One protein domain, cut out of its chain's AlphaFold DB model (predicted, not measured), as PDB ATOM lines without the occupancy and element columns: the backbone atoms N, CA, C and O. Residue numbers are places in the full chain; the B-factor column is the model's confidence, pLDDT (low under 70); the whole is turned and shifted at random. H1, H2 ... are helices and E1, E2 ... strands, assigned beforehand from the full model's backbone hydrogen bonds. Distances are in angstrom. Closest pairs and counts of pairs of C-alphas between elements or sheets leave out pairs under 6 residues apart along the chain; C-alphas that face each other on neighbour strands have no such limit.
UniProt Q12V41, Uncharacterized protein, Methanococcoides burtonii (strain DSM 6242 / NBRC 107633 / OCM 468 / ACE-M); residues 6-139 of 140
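AT A GLANCE: This is residues 6 to 139 of the 140 residues of an uncharacterized protein of Methanococcoides burtonii (strain DSM 6242 / NBRC 107633 / OCM 468 / ACE-M) (UniProt Q12V41). Four helices make a loose row, H2, H1, H3, H4, in which the very long H1 reaches far beyond the others: its residues 6 to 23 stick out as a bare arm. H2 folds back along the other part of H1 on one side, the helical hairpin of H3 and H4 packs on the other side through H3, and a small hairpin of strands, E1 and E2, sits at the end away from the arm, between H1 and H2 along the chain. The printed part has 134 residues, with four named helices and two named strands in the order H1, E1, E2, H2, H3, H4; the sheet, E1 - E2, is antiparallel and the class is mostly helix. The whole is loose, with a radius of gyration of the C-alphas of 19.7 A, and elongated, spanning 70 by 37 by 24 A.

HOW THE PARTS SIT: Start on H1, residues 6 to 44, whose residues 6 to 23 stand free. Next come E1, residues 46 to 48, and E2, residues 51 to 54, an antiparallel hairpin at 168 degrees; look for N 46 and O 53, and N 51 and O 48, each 2.9 A apart and within hydrogen-bond range. H2, residues 61 to 93, touches H1 at a steep tilt of 39 degrees, opposite ways; their closest C-alphas, of Thr 33 and Gln 83, are 5.4 A apart. H2 has a kink of 26 degrees near residue 76. H3, residues 97 to 115, touches residues 28 to 43 of H1 at a shallow tilt of 14 degrees, the same way; the closest C-alphas, of Leu 39 and Ala 111, are 4.6 A apart. H2 and H3 are only just apart, with closest C-alphas at 8.3 A. H4, residues 124 to 138, touches H3 in a helical hairpin, opposite ways at a shallow tilt of 32 degrees, only just short of steep; the closest C-alphas, of Gly 102 and Gly 133, are 3.8 A apart. H4 is apart from H1 and H2. Each O i to N i+4 pair is within hydrogen-bond range in H3 and H4, against 33 of 35 in H1 and 28 of 29 in H2.

IN THESE COORDINATES: Find C-alpha 6 at (110.774, 205.213, 90.337); from there H1 runs 57.2 A to C-alpha 44. E1 covers 6.5 A and E2 9.9 A. Pick up H2 at C-alpha 61, (175.415, 185.240, 96.301), and follow it 45.6 A to C-alpha 93. H3 is 26.8 A long, and H4 runs 20.4 A to C-alpha 138 at (137.660, 203.476, 119.743).

THE WHOLE: The two C-alphas farthest apart, those of Asp 6 and Asn 60, are 70.1 A apart. The printed part has no cut and no long link. Its mean pLDDT is 84.8, and no printed residue is under 70.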
ATOM      1  N   ASP A   6     110.172 204.844  89.059       82.75
ATOM      2  CA  ASP A   6     110.774 205.213  90.337       82.75
ATOM      3  C   ASP A   6     111.220 203.982  91.146       82.75
ATOM      4  O   ASP A   6     112.264 204.025  91.803       82.75
ATOM      5  N   THR A   7     110.546 202.834  90.990       81.25
ATOM      6  CA  THR A   7     111.022 201.556  91.552       81.25
ATOM      7  C   THR A   7     112.301 201.058  90.871       81.25
ATOM      8  O   THR A   7     113.203 200.569  91.553       81.25
ATOM      9  N   LEU A   8     112.448 201.258  89.555       78.88
ATOM     10  CA  LEU A   8     113.671 200.904  88.818       78.88
ATOM     11  C   LEU A   8     114.866 201.784  89.207       78.88
ATOM     12  O   LEU A   8     115.984 201.287  89.354       78.88
ATOM     13  N   LYS A   9     114.644 203.089  89.413       80.25
ATOM     14  CA  LYS A   9     115.687 203.999  89.912       80.25
ATOM     15  C   LYS A   9     116.134 203.614  91.319       80.25
ATOM     16  O   LYS A   9     117.336 203.523  91.554       80.25
ATOM     17  N   GLY A  10     115.186 203.331  92.216       82.69
ATOM     18  CA  GLY A  10     115.486 202.871  93.574       82.69
ATOM     19  C   GLY A  10     116.326 201.591  93.587       82.69
ATOM     20  O   GLY A  10     117.314 201.514  94.315       82.69
ATOM     21  N   LEU A  11     116.001 200.626  92.719       82.94
ATOM     22  CA  LEU A  11     116.760 199.380  92.593       82.94
ATOM     23  C   LEU A  11     118.210 199.627  92.140       82.94
ATOM     24  O   LEU A  11     119.140 199.080  92.729       82.94
ATOM     25  N   ASN A  12     118.414 200.493  91.142       85.62
ATOM     26  CA  ASN A  12     119.752 200.849  90.656       85.62
ATOM     27  C   ASN A  12     120.587 201.573  91.719       85.62
ATOM     28  O   ASN A  12     121.789 201.325  91.832       85.62
ATOM     29  N   THR A  13     119.968 202.442  92.521       83.44
ATOM     30  CA  THR A  13     120.651 203.110  93.635       83.44
ATOM     31  C   THR A  13     121.094 202.102  94.693       83.44
ATOM     32  O   THR A  13     122.252 202.132  95.105       83.44
ATOM     33  N   ILE A  14     120.219 201.169  95.082       85.62
ATOM     34  CA  ILE A  14     120.552 200.107  96.046       85.62
ATOM     35  C   ILE A  14     121.694 199.232  95.515       85.62
ATOM     36  O   ILE A  14     122.651 198.969  96.240       85.62
ATOM     37  N   LEU A  15     121.635 198.841  94.238       85.69
ATOM     38  CA  LEU A  15     122.664 198.015  93.605       85.69
ATOM     39  C   LEU A  15     124.024 198.729  93.591       85.69
ATOM     40  O   LEU A  15     125.043 198.141  93.948       85.69
ATOM     41  N   THR A  16     124.032 200.025  93.273       87.00
ATOM     42  CA  THR A  16     125.252 200.845  93.276       87.00
ATOM     43  C   THR A  16     125.860 200.943  94.676       87.00
ATOM     44  O   THR A  16     127.061 200.744  94.831       87.00
ATOM     45  N   ILE A  17     125.040 201.188  95.704       83.19
ATOM     46  CA  ILE A  17     125.499 201.261  97.097       83.19
ATOM     47  C   ILE A  17     126.079 199.915  97.543       83.19
ATOM     48  O   ILE A  17     127.157 199.888  98.133       83.19
ATOM     49  N   SER A  18     125.415 198.800  97.220       83.81
ATOM     50  CA  SER A  18     125.910 197.466  97.581       83.81
ATOM     51  C   SER A  18     127.279 197.164  96.960       83.81
ATOM     52  O   SER A  18     128.195 196.764  97.677       83.81
ATOM     53  N   ASN A  19     127.463 197.487  95.676       85.00
ATOM     54  CA  ASN A  19     128.740 197.310  94.985       85.00
ATOM     55  C   ASN A  19     129.840 198.186  95.600       85.00
ATOM     56  O   ASN A  19     130.983 197.757  95.719       85.00
ATOM     57  N   MET A  20     129.513 199.416  96.013       81.25
ATOM     58  CA  MET A  20     130.476 200.299  96.677       81.25
ATOM     59  C   MET A  20     130.933 199.741  98.027       81.25
ATOM     60  O   MET A  20     132.125 199.789  98.324       81.25
ATOM     61  N   PHE A  21     130.016 199.192  98.827       80.00
ATOM     62  CA  PHE A  21     130.369 198.549 100.095       80.00
ATOM     63  C   PHE A  21     131.269 197.330  99.891       80.00
ATOM     64  O   PHE A  21     132.245 197.163 100.621       80.00
ATOM     65  N   GLU A  22     130.981 196.507  98.883       81.88
ATOM     66  CA  GLU A  22     131.806 195.345  98.550       81.88
ATOM     67  C   GLU A  22     133.229 195.752  98.140       81.88
ATOM     68  O   GLU A  22     134.203 195.208  98.663       81.88
ATOM     69  N   ILE A  23     133.358 196.773  97.283       83.75
ATOM     70  CA  ILE A  23     134.660 197.319  96.876       83.75
ATOM     71  C   ILE A  23     135.433 197.828  98.094       83.75
ATOM     72  O   ILE A  23     136.589 197.459  98.277       83.75
ATOM     73  N   ILE A  24     134.805 198.639  98.950       80.06
ATOM     74  CA  ILE A  24     135.463 199.203 100.136       80.06
ATOM     75  C   ILE A  24     135.960 198.088 101.061       80.06
ATOM     76  O   ILE A  24     137.114 198.116 101.483       80.06
ATOM     77  N   ASN A  25     135.138 197.075 101.336       79.31
ATOM     78  CA  ASN A  25     135.537 195.954 102.189       79.31
ATOM     79  C   ASN A  25     136.706 195.156 101.597       79.31
ATOM     80  O   ASN A  25     137.618 194.759 102.331       79.31
ATOM     81  N   ASN A  26     136.715 194.951 100.279       85.75
ATOM     82  CA  ASN A  26     137.813 194.275  99.601       85.75
ATOM     83  C   ASN A  26     139.118 195.085  99.686       85.75
ATOM     84  O   ASN A  26     140.152 194.545 100.078       85.75
ATOM     85  N   GLU A  27     139.068 196.386  99.402       85.31
ATOM     86  CA  GLU A  27     140.240 197.269  99.487       85.31
ATOM     87  C   GLU A  27     140.788 197.371 100.920       85.31
ATOM     88  O   GLU A  27     142.002 197.338 101.135       85.31
ATOM     89  N   LEU A  28     139.918 197.421 101.933       81.88
ATOM     90  CA  LEU A  28     140.342 197.448 103.336       81.88
ATOM     91  C   LEU A  28     140.979 196.122 103.774       81.88
ATOM     92  O   LEU A  28     141.992 196.119 104.479       81.88
ATOM     93  N   THR A  29     140.441 194.994 103.306       87.56
ATOM     94  CA  THR A  29     141.036 193.667 103.528       87.56
ATOM     95  C   THR A  29     142.426 193.580 102.896       87.56
ATOM     96  O   THR A  29     143.370 193.081 103.517       87.56
ATOM     97  N   LEU A  30     142.588 194.113 101.681       89.31
ATOM     98  CA  LEU A  30     143.884 194.199 101.005       89.31
ATOM     99  C   LEU A  30     144.867 195.086 101.769       89.31
ATOM    100  O   LEU A  30     146.034 194.718 101.903       89.31
ATOM    101  N   MET A  31     144.410 196.207 102.329       87.62
ATOM    102  CA  MET A  31     145.250 197.093 103.135       87.62
ATOM    103  C   MET A  31     145.816 196.374 104.368       87.62
ATOM    104  O   MET A  31     147.028 196.392 104.589       87.62
ATOM    105  N   LEU A  32     144.973 195.678 105.136       89.19
ATOM    106  CA  LEU A  32     145.418 194.897 106.298       89.19
ATOM    107  C   LEU A  32     146.336 193.737 105.916       89.19
ATOM    108  O   LEU A  32     147.327 193.468 106.605       89.19
ATOM    109  N   THR A  33     146.042 193.087 104.792       91.69
ATOM    110  CA  THR A  33     146.891 192.042 104.219       91.69
ATOM    111  C   THR A  33     148.273 192.599 103.900       91.69
ATOM    112  O   THR A  33     149.271 192.041 104.348       91.69
ATOM    113  N   GLY A  34     148.347 193.736 103.205       88.94
ATOM    114  CA  GLY A  34     149.598 194.416 102.876       88.94
ATOM    115  C   GLY A  34     150.398 194.801 104.120       88.94
ATOM    116  O   GLY A  34     151.584 194.480 104.208       88.94
ATOM    117  N   SER A  35     149.751 195.405 105.122       87.38
ATOM    118  CA  SER A  35     150.402 195.772 106.388       87.38
ATOM    119  C   SER A  35     150.934 194.552 107.151       87.38
ATOM    120  O   SER A  35     152.041 194.581 107.689       87.38
ATOM    121  N   THR A  36     150.189 193.446 107.158       89.38
ATOM    122  CA  THR A  36     150.618 192.188 107.790       89.38
ATOM    123  C   THR A  36     151.763 191.533 107.018       89.38
ATOM    124  O   THR A  36     152.728 191.050 107.607       89.38
ATOM    125  N   MET A  37     151.712 191.555 105.688       89.62
ATOM    126  CA  MET A  37     152.792 191.032 104.858       89.62
ATOM    127  C   MET A  37     154.065 191.872 104.975       89.62
ATOM    128  O   MET A  37     155.157 191.308 104.917       89.62
ATOM    129  N   ALA A  38     153.959 193.180 105.224       85.62
ATOM    130  CA  ALA A  38     155.109 194.024 105.541       85.62
ATOM    131  C   ALA A  38     155.781 193.609 106.865       85.62
ATOM    132  O   ALA A  38     157.010 193.525 106.923       85.62
ATOM    133  N   LEU A  39     154.993 193.268 107.897       85.00
ATOM    134  CA  LEU A  39     155.513 192.687 109.144       85.00
ATOM    135  C   LEU A  39     156.266 191.383 108.886       85.00
ATOM    136  O   LEU A  39     157.404 191.230 109.323       85.00
ATOM    137  N   ILE A  40     155.631 190.449 108.175       85.81
ATOM    138  CA  ILE A  40     156.191 189.119 107.916       85.81
ATOM    139  C   ILE A  40     157.457 189.242 107.068       85.81
ATOM    140  O   ILE A  40     158.502 188.717 107.449       85.81
ATOM    141  N   GLY A  41     157.398 189.978 105.956       80.62
ATOM    142  CA  GLY A  41     158.518 190.163 105.031       80.62
ATOM    143  C   GLY A  41     159.757 190.737 105.714       80.62
ATOM    144  O   GLY A  41     160.868 190.266 105.474       80.62
ATOM    145  N   GLY A  42     159.555 191.666 106.651       74.44
ATOM    146  CA  GLY A  42     160.609 192.247 107.475       74.44
ATOM    147  C   GLY A  42     161.390 191.264 108.356       74.44
ATOM    148  O   GLY A  42     162.491 191.583 108.807       74.44
ATOM    149  N   THR A  43     160.844 190.069 108.599       77.19
ATOM    150  CA  THR A  43     161.465 189.037 109.447       77.19
ATOM    151  C   THR A  43     162.204 187.953 108.666       77.19
ATOM    152  O   THR A  43     163.051 187.272 109.242       77.19
ATOM    153  N   VAL A  44     161.924 187.787 107.367       81.62
ATOM    154  CA  VAL A  44     162.420 186.634 106.596       81.62
ATOM    155  C   VAL A  44     163.921 186.736 106.330       81.62
ATOM    156  O   VAL A  44     164.655 185.776 106.545       81.62
ATOM    157  N   TYR A  45     164.403 187.892 105.875       78.50
ATOM    158  CA  TYR A  45     165.823 188.147 105.628       78.50
ATOM    159  C   TYR A  45     166.126 189.642 105.747       78.50
ATOM    160  O   TYR A  45     165.235 190.480 105.625       78.50
ATOM    161  N   LYS A  46     167.399 189.993 105.963       80.31
ATOM    162  CA  LYS A  46     167.863 191.387 105.964       80.31
ATOM    163  C   LYS A  46     168.810 191.620 104.797       80.31
ATOM    164  O   LYS A  46     169.784 190.886 104.635       80.31
ATOM    165  N   VAL A  47     168.533 192.659 104.015       75.50
ATOM    166  CA  VAL A  47     169.439 193.163 102.978       75.50
ATOM    167  C   VAL A  47     170.004 194.486 103.466       75.50
ATOM    168  O   VAL A  47     169.253 195.399 103.794       75.50
ATOM    169  N   ILE A  48     171.326 194.557 103.547       75.94
ATOM    170  CA  ILE A  48     172.096 195.773 103.831       75.94
ATOM    171  C   ILE A  48     172.974 196.020 102.595       75.94
ATOM    172  O   ILE A  48     173.186 195.087 101.824       75.94
ATOM    173  N   ASP A  49     173.471 197.243 102.403       72.19
ATOM    174  CA  ASP A  49     174.185 197.755 101.217       72.19
ATOM    175  C   ASP A  49     174.970 196.728 100.377       72.19
ATOM    176  O   ASP A  49     174.884 196.741  99.151       72.19
ATOM    177  N   THR A  50     175.725 195.820 101.003       73.12
ATOM    178  CA  THR A  50     176.515 194.788 100.303       73.12
ATOM    179  C   THR A  50     176.288 193.363 100.808       73.12
ATOM    180  O   THR A  50     176.983 192.438 100.387       73.12
ATOM    181  N   VAL A  51     175.330 193.159 101.715       74.50
ATOM    182  CA  VAL A  51     175.215 191.928 102.496       74.50
ATOM    183  C   VAL A  51     173.785 191.407 102.528       74.50
ATOM    184  O   VAL A  51     172.845 192.129 102.854       74.50
ATOM    185  N   PHE A  52     173.651 190.101 102.299       83.38
ATOM    186  CA  PHE A  52     172.435 189.349 102.576       83.38
ATOM    187  C   PHE A  52     172.597 188.547 103.872       83.38
ATOM    188  O   PHE A  52     173.481 187.690 103.971       83.38
ATOM    189  N   ILE A  53     171.746 188.821 104.861       80.75
ATOM    190  CA  ILE A  53     171.745 188.139 106.158       80.75
ATOM    191  C   ILE A  53     170.478 187.299 106.277       80.75
ATOM    192  O   ILE A  53     169.363 187.819 106.231       80.75
ATOM    193  N   PHE A  54     170.661 186.000 106.503       81.19
ATOM    194  CA  PHE A  54     169.577 185.067 106.796       81.19
ATOM    195  C   PHE A  54     169.923 184.243 108.031       81.19
ATOM    196  O   PHE A  54     170.984 183.611 108.083       81.19
ATOM    197  N   ASN A  55     169.028 184.257 109.022       81.38
ATOM    198  CA  ASN A  55     169.227 183.620 110.326       81.38
ATOM    199  C   ASN A  55     170.535 184.056 111.027       81.38
ATOM    200  O   ASN A  55     171.300 183.237 111.528       81.38
ATOM    201  N   GLY A  56     170.846 185.358 110.976       78.88
ATOM    202  CA  GLY A  56     172.044 185.940 111.599       78.88
ATOM    203  C   GLY A  56     173.373 185.637 110.894       78.88
ATOM    204  O   GLY A  56     174.415 186.078 111.370       78.88
ATOM    205  N   GLN A  57     173.359 184.922 109.764       82.31
ATOM    206  CA  GLN A  57     174.563 184.562 109.013       82.31
ATOM    207  C   GLN A  57     174.621 185.270 107.660       82.31
ATOM    208  O   GLN A  57     173.603 185.419 106.978       82.31
ATOM    209  N   PHE A  58     175.836 185.658 107.268       83.94
ATOM    210  CA  PHE A  58     176.149 186.138 105.926       83.94
ATOM    211  C   PHE A  58     175.936 185.004 104.922       83.94
ATOM    212  O   PHE A  58     176.422 183.892 105.132       83.94
ATOM    213  N   ARG A  59     175.208 185.279 103.839       84.81
ATOM    214  CA  ARG A  59     174.953 184.305 102.775       84.81
ATOM    215  C   ARG A  59     175.708 184.673 101.512       84.81
ATOM    216  O   ARG A  59     175.755 185.835 101.111       84.81
ATOM    217  N   ASN A  60     176.259 183.655 100.864       87.25
ATOM    218  CA  ASN A  60     176.912 183.807  99.569       87.25
ATOM    219  C   ASN A  60     175.879 184.170  98.494       87.25
ATOM    220  O   ASN A  60     174.701 183.857  98.633       87.25
ATOM    221  N   LYS A  61     176.314 184.772  97.377       86.12
ATOM    222  CA  LYS A  61     175.415 185.240  96.301       86.12
ATOM    223  C   LYS A  61     174.413 184.176  95.834       86.12
ATOM    224  O   LYS A  61     173.244 184.486  95.636       86.12
ATOM    225  N   PHE A  62     174.870 182.935  95.660       89.06
ATOM    226  CA  PHE A  62     174.005 181.838  95.226       89.06
ATOM    227  C   PHE A  62     172.984 181.448  96.304       89.06
ATOM    228  O   PHE A  62     171.799 181.345  96.013       89.06
ATOM    229  N   GLU A  63     173.418 181.312  97.561       84.81
ATOM    230  CA  GLU A  63     172.526 181.015  98.691       84.81
ATOM    231  C   GLU A  63     171.491 182.123  98.904       84.81
ATOM    232  O   GLU A  63     170.311 181.838  99.077       84.81
ATOM    233  N   ALA A  64     171.918 183.385  98.838       86.69
ATOM    234  CA  ALA A  64     171.045 184.546  98.939       86.69
ATOM    235  C   ALA A  64     169.953 184.526  97.862       86.69
ATOM    236  O   ALA A  64     168.794 184.795  98.157       86.69
ATOM    237  N   LEU A  65     170.305 184.154  96.627       87.88
ATOM    238  CA  LEU A  65     169.361 184.079  95.515       87.88
ATOM    239  C   LEU A  65     168.337 182.954  95.710       87.88
ATOM    240  O   LEU A  65     167.147 183.170  95.496       87.88
ATOM    241  N   VAL A  66     168.773 181.783  96.181       90.50
ATOM    242  CA  VAL A  66     167.869 180.669  96.516       90.50
ATOM    243  C   VAL A  66     166.918 181.055  97.652       90.50
ATOM    244  O   VAL A  66     165.716 180.823  97.546       90.50
ATOM    245  N   ILE A  67     167.431 181.686  98.713       87.69
ATOM    246  CA  ILE A  67     166.617 182.145  99.848       87.69
ATOM    247  C   ILE A  67     165.620 183.210  99.398       87.69
ATOM    248  O   ILE A  67     164.455 183.138  99.769       87.69
ATOM    249  N   PHE A  68     166.050 184.173  98.584       87.75
ATOM    250  CA  PHE A  68     165.187 185.226  98.060       87.75
ATOM    251  C   PHE A  68     164.045 184.660  97.204       87.75
ATOM    252  O   PHE A  68     162.885 184.989  97.435       87.75
ATOM    253  N   LEU A  69     164.350 183.767  96.258       91.38
ATOM    254  CA  LEU A  69     163.329 183.133  95.420       91.38
ATOM    255  C   LEU A  69     162.380 182.257  96.245       91.38
ATOM    256  O   LEU A  69     161.167 182.313  96.051       91.38
ATOM    257  N   GLY A  70     162.912 181.484  97.195       90.38
ATOM    258  CA  GLY A  70     162.097 180.701  98.122       90.38
ATOM    259  C   GLY A  70     161.180 181.591  98.959       90.38
ATOM    260  O   GLY A  70     159.986 181.320  99.066       90.38
ATOM    261  N   ALA A  71     161.711 182.697  99.484       88.75
ATOM    262  CA  ALA A  71     160.942 183.686 100.223       88.75
ATOM    263  C   ALA A  71     159.831 184.289  99.362       88.75
ATOM    264  O   ALA A  71     158.716 184.371  99.849       88.75
ATOM    265  N   MET A  72     160.083 184.637  98.095       88.38
ATOM    266  CA  MET A  72     159.041 185.140  97.186       88.38
ATOM    267  C   MET A  72     157.882 184.156  97.002       88.38
ATOM    268  O   MET A  72     156.720 184.556  97.018       88.38
ATOM    269  N   VAL A  73     158.182 182.868  96.823       91.62
ATOM    270  CA  VAL A  73     157.139 181.842  96.658       91.62
ATOM    271  C   VAL A  73     156.348 181.674  97.955       91.62
ATOM    272  O   VAL A  73     155.117 181.659  97.938       91.62
ATOM    273  N   ILE A  74     157.048 181.595  99.089       90.50
ATOM    274  CA  ILE A  74     156.430 181.438 100.408       90.50
ATOM    275  C   ILE A  74     155.580 182.661 100.761       90.50
ATOM    276  O   ILE A  74     154.459 182.494 101.229       90.50
ATOM    277  N   THR A  75     156.065 183.881 100.523       88.81
ATOM    278  CA  THR A  75     155.312 185.107 100.820       88.81
ATOM    279  C   THR A  75     154.114 185.264  99.897       88.81
ATOM    280  O   THR A  75     153.053 185.670 100.367       88.81
ATOM    281  N   GLY A  76     154.227 184.880  98.622       89.00
ATOM    282  CA  GLY A  76     153.090 184.825  97.703       89.00
ATOM    283  C   GLY A  76     151.981 183.904  98.214       89.00
ATOM    284  O   GLY A  76     150.821 184.305  98.282       89.00
ATOM    285  N   TRP A  77     152.334 182.699  98.668       91.69
ATOM    286  CA  TRP A  77     151.354 181.776  99.243       91.69
ATOM    287  C   TRP A  77     150.805 182.255 100.596       91.69
ATOM    288  O   TRP A  77     149.597 182.206 100.838       91.69
ATOM    289  N   ALA A  78     151.671 182.785 101.461       90.94
ATOM    290  CA  ALA A  78     151.264 183.360 102.738       90.94
ATOM    291  C   ALA A  78     150.277 184.519 102.543       90.94
ATOM    292  O   ALA A  78     149.318 184.615 103.299       90.94
ATOM    293  N   THR A  79     150.449 185.338 101.497       92.44
ATOM    294  CA  THR A  79     149.554 186.463 101.183       92.44
ATOM    295  C   THR A  79     148.118 185.988 100.980       92.44
ATOM    296  O   THR A  79     147.207 186.589 101.537       92.44
ATOM    297  N   LEU A  80     147.911 184.876 100.267       92.56
ATOM    298  CA  LEU A  80     146.577 184.295 100.078       92.56
ATOM    299  C   LEU A  80     145.949 183.882 101.416       92.56
ATOM    300  O   LEU A  80     144.793 184.191 101.682       92.56
ATOM    301  N   SER A  81     146.732 183.234 102.283       92.81
ATOM    302  CA  SER A  81     146.257 182.787 103.602       92.81
ATOM    303  C   SER A  81     145.936 183.968 104.523       92.81
ATOM    304  O   SER A  81     144.915 183.967 105.206       92.81
ATOM    305  N   VAL A  82     146.788 184.997 104.514       92.62
ATOM    306  CA  VAL A  82     146.604 186.234 105.285       92.62
ATOM    307  C   VAL A  82     145.384 187.007 104.782       92.62
ATOM    308  O   VAL A  82     144.609 187.504 105.594       92.62
ATOM    309  N   GLN A  83     145.170 187.070 103.466       92.75
ATOM    310  CA  GLN A  83     143.994 187.713 102.889       92.75
ATOM    311  C   GLN A  83     142.706 186.995 103.289       92.75
ATOM    312  O   GLN A  83     141.752 187.652 103.696       92.75
ATOM    313  N   SER A  84     142.673 185.659 103.226       91.12
ATOM    314  CA  SER A  84     141.516 184.882 103.690       91.12
ATOM    315  C   SER A  84     141.245 185.088 105.180       91.12
ATOM    316  O   SER A  84     140.095 185.283 105.563       91.12
ATOM    317  N   PHE A  85     142.294 185.114 106.005       91.69
ATOM    318  CA  PHE A  85     142.183 185.389 107.437       91.69
ATOM    319  C   PHE A  85     141.570 186.769 107.714       91.69
ATOM    320  O   PHE A  85     140.630 186.885 108.497       91.69
ATOM    321  N   TRP A  86     142.050 187.818 107.041       89.50
ATOM    322  CA  TRP A  86     141.485 189.155 107.213       89.50
ATOM    323  C   TRP A  86     140.069 189.275 106.657       89.50
ATOM    324  O   TRP A  86     139.243 189.919 107.294       89.50
ATOM    325  N   ALA A  87     139.759 188.628 105.532       88.31
ATOM    326  CA  ALA A  87     138.403 188.606 104.987       88.31
ATOM    327  C   ALA A  87     137.407 187.987 105.984       88.31
ATOM    328  O   ALA A  87     136.315 188.520 106.189       88.31
ATOM    329  N   GLU A  88     137.801 186.898 106.651       87.56
ATOM    330  CA  GLU A  88     136.996 186.263 107.696       87.56
ATOM    331  C   GLU A  88     136.800 187.196 108.898       87.56
ATOM    332  O   GLU A  88     135.670 187.397 109.341       87.56
ATOM    333  N   ILE A  89     137.872 187.836 109.373       84.00
ATOM    334  CA  ILE A  89     137.818 188.778 110.500       84.00
ATOM    335  C   ILE A  89     136.928 189.985 110.198       84.00
ATOM    336  O   ILE A  89     136.076 190.331 111.016       84.00
ATOM    337  N   VAL A  90     137.111 190.623 109.038       83.06
ATOM    338  CA  VAL A  90     136.324 191.794 108.617       83.06
ATOM    339  C   VAL A  90     134.838 191.441 108.577       83.06
ATOM    340  O   VAL A  90     134.010 192.210 109.063       83.06
ATOM    341  N   THR A  91     134.508 190.250 108.070       81.19
ATOM    342  CA  THR A  91     133.123 189.773 107.970       81.19
ATOM    343  C   THR A  91     132.529 189.415 109.338       81.19
ATOM    344  O   THR A  91     131.369 189.723 109.598       81.19
ATOM    345  N   GLN A  92     133.295 188.777 110.230       80.50
ATOM    346  CA  GLN A  92     132.796 188.333 111.539       80.50
ATOM    347  C   GLN A  92     132.647 189.471 112.550       80.50
ATOM    348  O   GLN A  92     131.695 189.476 113.331       80.50
ATOM    349  N   LEU A  93     133.585 190.419 112.563       74.19
ATOM    350  CA  LEU A  93     133.633 191.474 113.577       74.19
ATOM    351  C   LEU A  93     132.856 192.734 113.185       74.19
ATOM    352  O   LEU A  93     132.786 193.652 113.996       74.19
ATOM    353  N   ASN A  94     132.250 192.774 111.988       71.62
ATOM    354  CA  ASN A  94     131.585 193.963 111.438       71.62
ATOM    355  C   ASN A  94     132.443 195.223 111.618       71.62
ATOM    356  O   ASN A  94     131.946 196.263 112.050       71.62
ATOM    357  N   PHE A  95     133.744 195.105 111.346       73.12
ATOM    358  CA  PHE A  95     134.651 196.219 111.568       73.12
ATOM    359  C   PHE A  95     134.230 197.424 110.734       73.12
ATOM    360  O   PHE A  95     133.988 197.321 109.529       73.12
ATOM    361  N   SER A  96     134.173 198.581 111.386       78.50
ATOM    362  CA  SER A  96     134.001 199.849 110.701       78.50
ATOM    363  C   SER A  96     135.233 200.141 109.849       78.50
ATOM    364  O   SER A  96     136.353 199.719 110.148       78.50
ATOM    365  N   MET A  97     135.054 200.945 108.802       79.62
ATOM    366  CA  MET A  97     136.172 201.449 108.003       79.62
ATOM    367  C   MET A  97     137.231 202.136 108.882       79.62
ATOM    368  O   MET A  97     138.427 202.004 108.619       79.62
ATOM    369  N   PHE A  98     136.807 202.824 109.947       83.75
ATOM    370  CA  PHE A  98     137.717 203.476 110.890       83.75
ATOM    371  C   PHE A  98     138.556 202.469 111.687       83.75
ATOM    372  O   PHE A  98     139.766 202.671 111.806       83.75
ATOM    373  N   ASP A  99     137.969 201.351 112.120       84.75
ATOM    374  CA  ASP A  99     138.682 200.288 112.842       84.75
ATOM    375  C   ASP A  99     139.801 199.695 111.987       84.75
ATOM    376  O   ASP A  99     140.921 199.493 112.455       84.75
ATOM    377  N   LEU A 100     139.516 199.465 110.704       83.94
ATOM    378  CA  LEU A 100     140.454 198.858 109.759       83.94
ATOM    379  C   LEU A 100     141.612 199.805 109.437       83.94
ATOM    380  O   LEU A 100     142.770 199.384 109.404       83.94
ATOM    381  N   ILE A 101     141.322 201.098 109.266       86.50
ATOM    382  CA  ILE A 101     142.354 202.129 109.103       86.50
ATOM    383  C   ILE A 101     143.208 202.230 110.370       86.50
ATOM    384  O   ILE A 101     144.438 202.240 110.284       86.50
ATOM    385  N   GLY A 102     142.581 202.256 111.547       88.88
ATOM    386  CA  GLY A 102     143.288 202.304 112.821       88.88
ATOM    387  C   GLY A 102     144.182 201.083 113.043       88.88
ATOM    388  O   GLY A 102     145.354 201.228 113.399       88.88
ATOM    389  N   ALA A 103     143.680 199.884 112.745       88.56
ATOM    390  CA  ALA A 103     144.438 198.643 112.829       88.56
ATOM    391  C   ALA A 103     145.629 198.645 111.862       88.56
ATOM    392  O   ALA A 103     146.746 198.330 112.271       88.56
ATOM    393  N   ALA A 104     145.439 199.066 110.610       88.44
ATOM    394  CA  ALA A 104     146.525 199.150 109.637       88.44
ATOM    395  C   ALA A 104     147.630 200.127 110.066       88.44
ATOM    396  O   ALA A 104     148.809 199.826 109.860       88.44
ATOM    397  N   LEU A 105     147.274 201.258 110.687       89.38
ATOM    398  CA  LEU A 105     148.239 202.211 111.246       89.38
ATOM    399  C   LEU A 105     149.064 201.577 112.369       89.38
ATOM    400  O   LEU A 105     150.290 201.674 112.357       89.38
ATOM    401  N   ILE A 106     148.412 200.890 113.311       90.38
ATOM    402  CA  ILE A 106     149.096 200.219 114.424       90.38
ATOM    403  C   ILE A 106     150.009 199.105 113.899       90.38
ATOM    404  O   ILE A 106     151.191 199.064 114.243       90.38
ATOM    405  N   ILE A 107     149.493 198.238 113.024       89.12
ATOM    406  CA  ILE A 107     150.237 197.135 112.398       89.12
ATOM    407  C   ILE A 107     151.445 197.677 111.627       89.12
ATOM    408  O   ILE A 107     152.557 197.173 111.791       89.12
ATOM    409  N   GLY A 108     151.259 198.734 110.834       86.31
ATOM    410  CA  GLY A 108     152.337 199.386 110.095       86.31
ATOM    411  C   GLY A 108     153.417 199.947 111.019       86.31
ATOM    412  O   GLY A 108     154.607 199.784 110.753       86.31
ATOM    413  N   MET A 109     153.029 200.534 112.151       88.31
ATOM    414  CA  MET A 109     153.985 201.101 113.099       88.31
ATOM    415  C   MET A 109     154.788 200.028 113.844       88.31
ATOM    416  O   MET A 109     156.001 200.171 114.030       88.31
ATOM    417  N   ILE A 110     154.149 198.902 114.172       86.31
ATOM    418  CA  ILE A 110     154.833 197.702 114.669       86.31
ATOM    419  C   ILE A 110     155.801 197.169 113.599       86.31
ATOM    420  O   ILE A 110     156.919 196.766 113.929       86.31
ATOM    421  N   ALA A 111     155.419 197.210 112.317       84.44
ATOM    422  CA  ALA A 111     156.261 196.750 111.213       84.44
ATOM    423  C   ALA A 111     157.539 197.564 111.101       84.44
ATOM    424  O   ALA A 111     158.635 197.004 111.047       84.44
ATOM    425  N   VAL A 112     157.413 198.887 111.143       82.94
ATOM    426  CA  VAL A 112     158.560 199.796 111.125       82.94
ATOM    427  C   VAL A 112     159.464 199.552 112.334       82.94
ATOM    428  O   VAL A 112     160.677 199.428 112.170       82.94
ATOM    429  N   ASN A 113     158.892 199.398 113.533       83.19
ATOM    430  CA  ASN A 113     159.668 199.136 114.746       83.19
ATOM    431  C   ASN A 113     160.485 197.833 114.670       83.19
ATOM    432  O   ASN A 113     161.624 197.783 115.125       83.19
ATOM    433  N   ASN A 114     159.919 196.782 114.076       77.44
ATOM    434  CA  ASN A 114     160.604 195.496 113.946       77.44
ATOM    435  C   ASN A 114     161.652 195.478 112.823       77.44
ATOM    436  O   ASN A 114     162.609 194.702 112.883       77.44
ATOM    437  N   THR A 115     161.479 196.306 111.792       73.88
ATOM    438  CA  THR A 115     162.329 196.283 110.592       73.88
ATOM    439  C   THR A 115     163.486 197.266 110.648       73.88
ATOM    440  O   THR A 115     164.571 196.948 110.157       73.88
ATOM    441  N   VAL A 116     163.296 198.437 111.260       76.81
ATOM    442  CA  VAL A 116     164.304 199.499 111.277       76.81
ATOM    443  C   VAL A 116     165.129 199.439 112.569       76.81
ATOM    444  O   VAL A 116     164.590 199.641 113.660       76.81
ATOM    445  N   PRO A 117     166.456 199.205 112.489       72.56
ATOM    446  CA  PRO A 117     167.318 199.216 113.665       72.56
ATOM    447  C   PRO A 117     167.274 200.577 114.368       72.56
ATOM    448  O   PRO A 117     167.419 201.615 113.725       72.56
ATOM    449  N   ASN A 118     167.138 200.569 115.696       76.62
ATOM    450  CA  ASN A 118     167.085 201.774 116.537       76.62
ATOM    451  C   ASN A 118     165.911 202.727 116.234       76.62
ATOM    452  O   ASN A 118     166.002 203.923 116.530       76.62
ATOM    453  N   TRP A 119     164.803 202.222 115.680       78.50
ATOM    454  CA  TRP A 119     163.586 203.020 115.569       78.50
ATOM    455  C   TRP A 119     163.071 203.415 116.958       78.50
ATOM    456  O   TRP A 119     162.867 202.575 117.835       78.50
ATOM    457  N   LYS A 120     162.858 204.714 117.184       81.88
ATOM    458  CA  LYS A 120     162.371 205.226 118.470       81.88
ATOM    459  C   LYS A 120     160.850 205.115 118.535       81.88
ATOM    460  O   LYS A 120     160.153 206.106 118.392       81.88
ATOM    461  N   TYR A 121     160.337 203.915 118.788       78.81
ATOM    462  CA  TYR A 121     158.894 203.630 118.791       78.81
ATOM    463  C   TYR A 121     158.069 204.378 119.856       78.81
ATOM    464  O   TYR A 121     156.849 204.426 119.742       78.81
ATOM    465  N   LEU A 122     158.710 204.974 120.867       82.75
ATOM    466  CA  LEU A 122     158.067 205.819 121.887       82.75
ATOM    467  C   LEU A 122     158.376 207.310 121.724       82.75
ATOM    468  O   LEU A 122     158.118 208.097 122.633       82.75
ATOM    469  N   ASP A 123     158.965 207.727 120.602       88.25
ATOM    470  CA  ASP A 123     159.112 209.154 120.354       88.25
ATOM    471  C   ASP A 123     157.731 209.814 120.163       88.25
ATOM    472  O   ASP A 123     156.769 209.149 119.767       88.25
ATOM    473  N   PRO A 124     157.599 211.128 120.428       87.50
ATOM    474  CA  PRO A 124     156.311 211.810 120.324       87.50
ATOM    475  C   PRO A 124     155.621 211.606 118.968       87.50
ATOM    476  O   PRO A 124     154.399 211.529 118.910       87.50
ATOM    477  N   LYS A 125     156.392 211.464 117.881       86.62
ATOM    478  CA  LYS A 125     155.853 211.231 116.537       86.62
ATOM    479  C   LYS A 125     155.218 209.845 116.413       86.62
ATOM    480  O   LYS A 125     154.097 209.751 115.926       86.62
ATOM    481  N   SER A 126     155.887 208.791 116.882       86.31
ATOM    482  CA  SER A 126     155.338 207.430 116.871       86.31
ATOM    483  C   SER A 126     154.126 207.306 117.793       86.31
ATOM    484  O   SER A 126     153.123 206.707 117.411       86.31
ATOM    485  N   VAL A 127     154.169 207.931 118.974       89.25
ATOM    486  CA  VAL A 127     153.045 207.934 119.927       89.25
ATOM    487  C   VAL A 127     151.802 208.593 119.332       89.25
ATOM    488  O   VAL A 127     150.703 208.085 119.536       89.25
ATOM    489  N   ILE A 128     151.951 209.669 118.549       91.75
ATOM    490  CA  ILE A 128     150.822 210.288 117.835       91.75
ATOM    491  C   ILE A 128     150.178 209.294 116.863       91.75
ATOM    492  O   ILE A 128     148.955 209.205 116.820       91.75
ATOM    493  N   VAL A 129     150.970 208.513 116.120       90.31
ATOM    494  CA  VAL A 129     150.437 207.513 115.177       90.31
ATOM    495  C   VAL A 129     149.664 206.418 115.915       90.31
ATOM    496  O   VAL A 129     148.543 206.101 115.519       90.31
ATOM    497  N   TYR A 130     150.204 205.893 117.021       89.81
ATOM    498  CA  TYR A 130     149.477 204.939 117.869       89.81
ATOM    499  C   TYR A 130     148.200 205.550 118.453       89.81
ATOM    500  O   TYR A 130     147.159 204.902 118.457       89.81
ATOM    501  N   GLY A 131     148.263 206.803 118.906       90.94
ATOM    502  CA  GLY A 131     147.119 207.531 119.444       90.94
ATOM    503  C   GLY A 131     146.002 207.700 118.418       90.94
ATOM    504  O   GLY A 131     144.852 207.426 118.737       90.94
ATOM    505  N   ILE A 132     146.337 208.080 117.180       92.31
ATOM    506  CA  ILE A 132     145.373 208.178 116.076       92.31
ATOM    507  C   ILE A 132     144.794 206.798 115.755       92.31
ATOM    508  O   ILE A 132     143.581 206.671 115.639       92.31
ATOM    509  N   GLY A 133     145.631 205.760 115.662       90.62
ATOM    510  CA  GLY A 133     145.171 204.396 115.393       90.62
ATOM    511  C   GLY A 133     144.182 203.892 116.446       90.62
ATOM    512  O   GLY A 133     143.099 203.427 116.101       90.62
ATOM    513  N   CYS A 134     144.504 204.062 117.730       91.31
ATOM    514  CA  CYS A 134     143.606 203.716 118.831       91.31
ATOM    515  C   CYS A 134     142.340 204.573 118.833       91.31
ATOM    516  O   CYS A 134     141.259 204.045 119.059       91.31
ATOM    517  N   ALA A 135     142.451 205.879 118.575       92.00
ATOM    518  CA  ALA A 135     141.292 206.761 118.506       92.00
ATOM    519  C   ALA A 135     140.338 206.345 117.383       92.00
ATOM    520  O   ALA A 135     139.139 206.383 117.595       92.00
ATOM    521  N   LEU A 136     140.848 205.909 116.230       90.06
ATOM    522  CA  LEU A 136     140.022 205.428 115.122       90.06
ATOM    523  C   LEU A 136     139.304 204.110 115.440       90.06
ATOM    524  O   LEU A 136     138.162 203.957 115.032       90.06
ATOM    525  N   ILE A 137     139.944 203.204 116.187       88.75
ATOM    526  CA  ILE A 137     139.335 201.936 116.637       88.75
ATOM    527  C   ILE A 137     138.306 202.162 117.756       88.75
ATOM    528  O   ILE A 137     137.344 201.418 117.904       88.75
ATOM    529  N   LEU A 138     138.532 203.166 118.606       86.12
ATOM    530  CA  LEU A 138     137.660 203.476 119.743       86.12
ATOM    531  C   LEU A 138     136.583 204.513 119.411       86.12
ATOM    532  O   LEU A 138     135.676 204.711 120.219       86.12
ATOM    533  N   ALA A 139     136.685 205.191 118.265       72.94
ATOM    534  CA  ALA A 139     135.672 206.098 117.741       72.94
ATOM    535  C   ALA A 139     134.528 205.280 117.132       72.94
ATOM    536  O   ALA A 139     134.334 205.258 115.916       72.94
TER     537      ALA A 139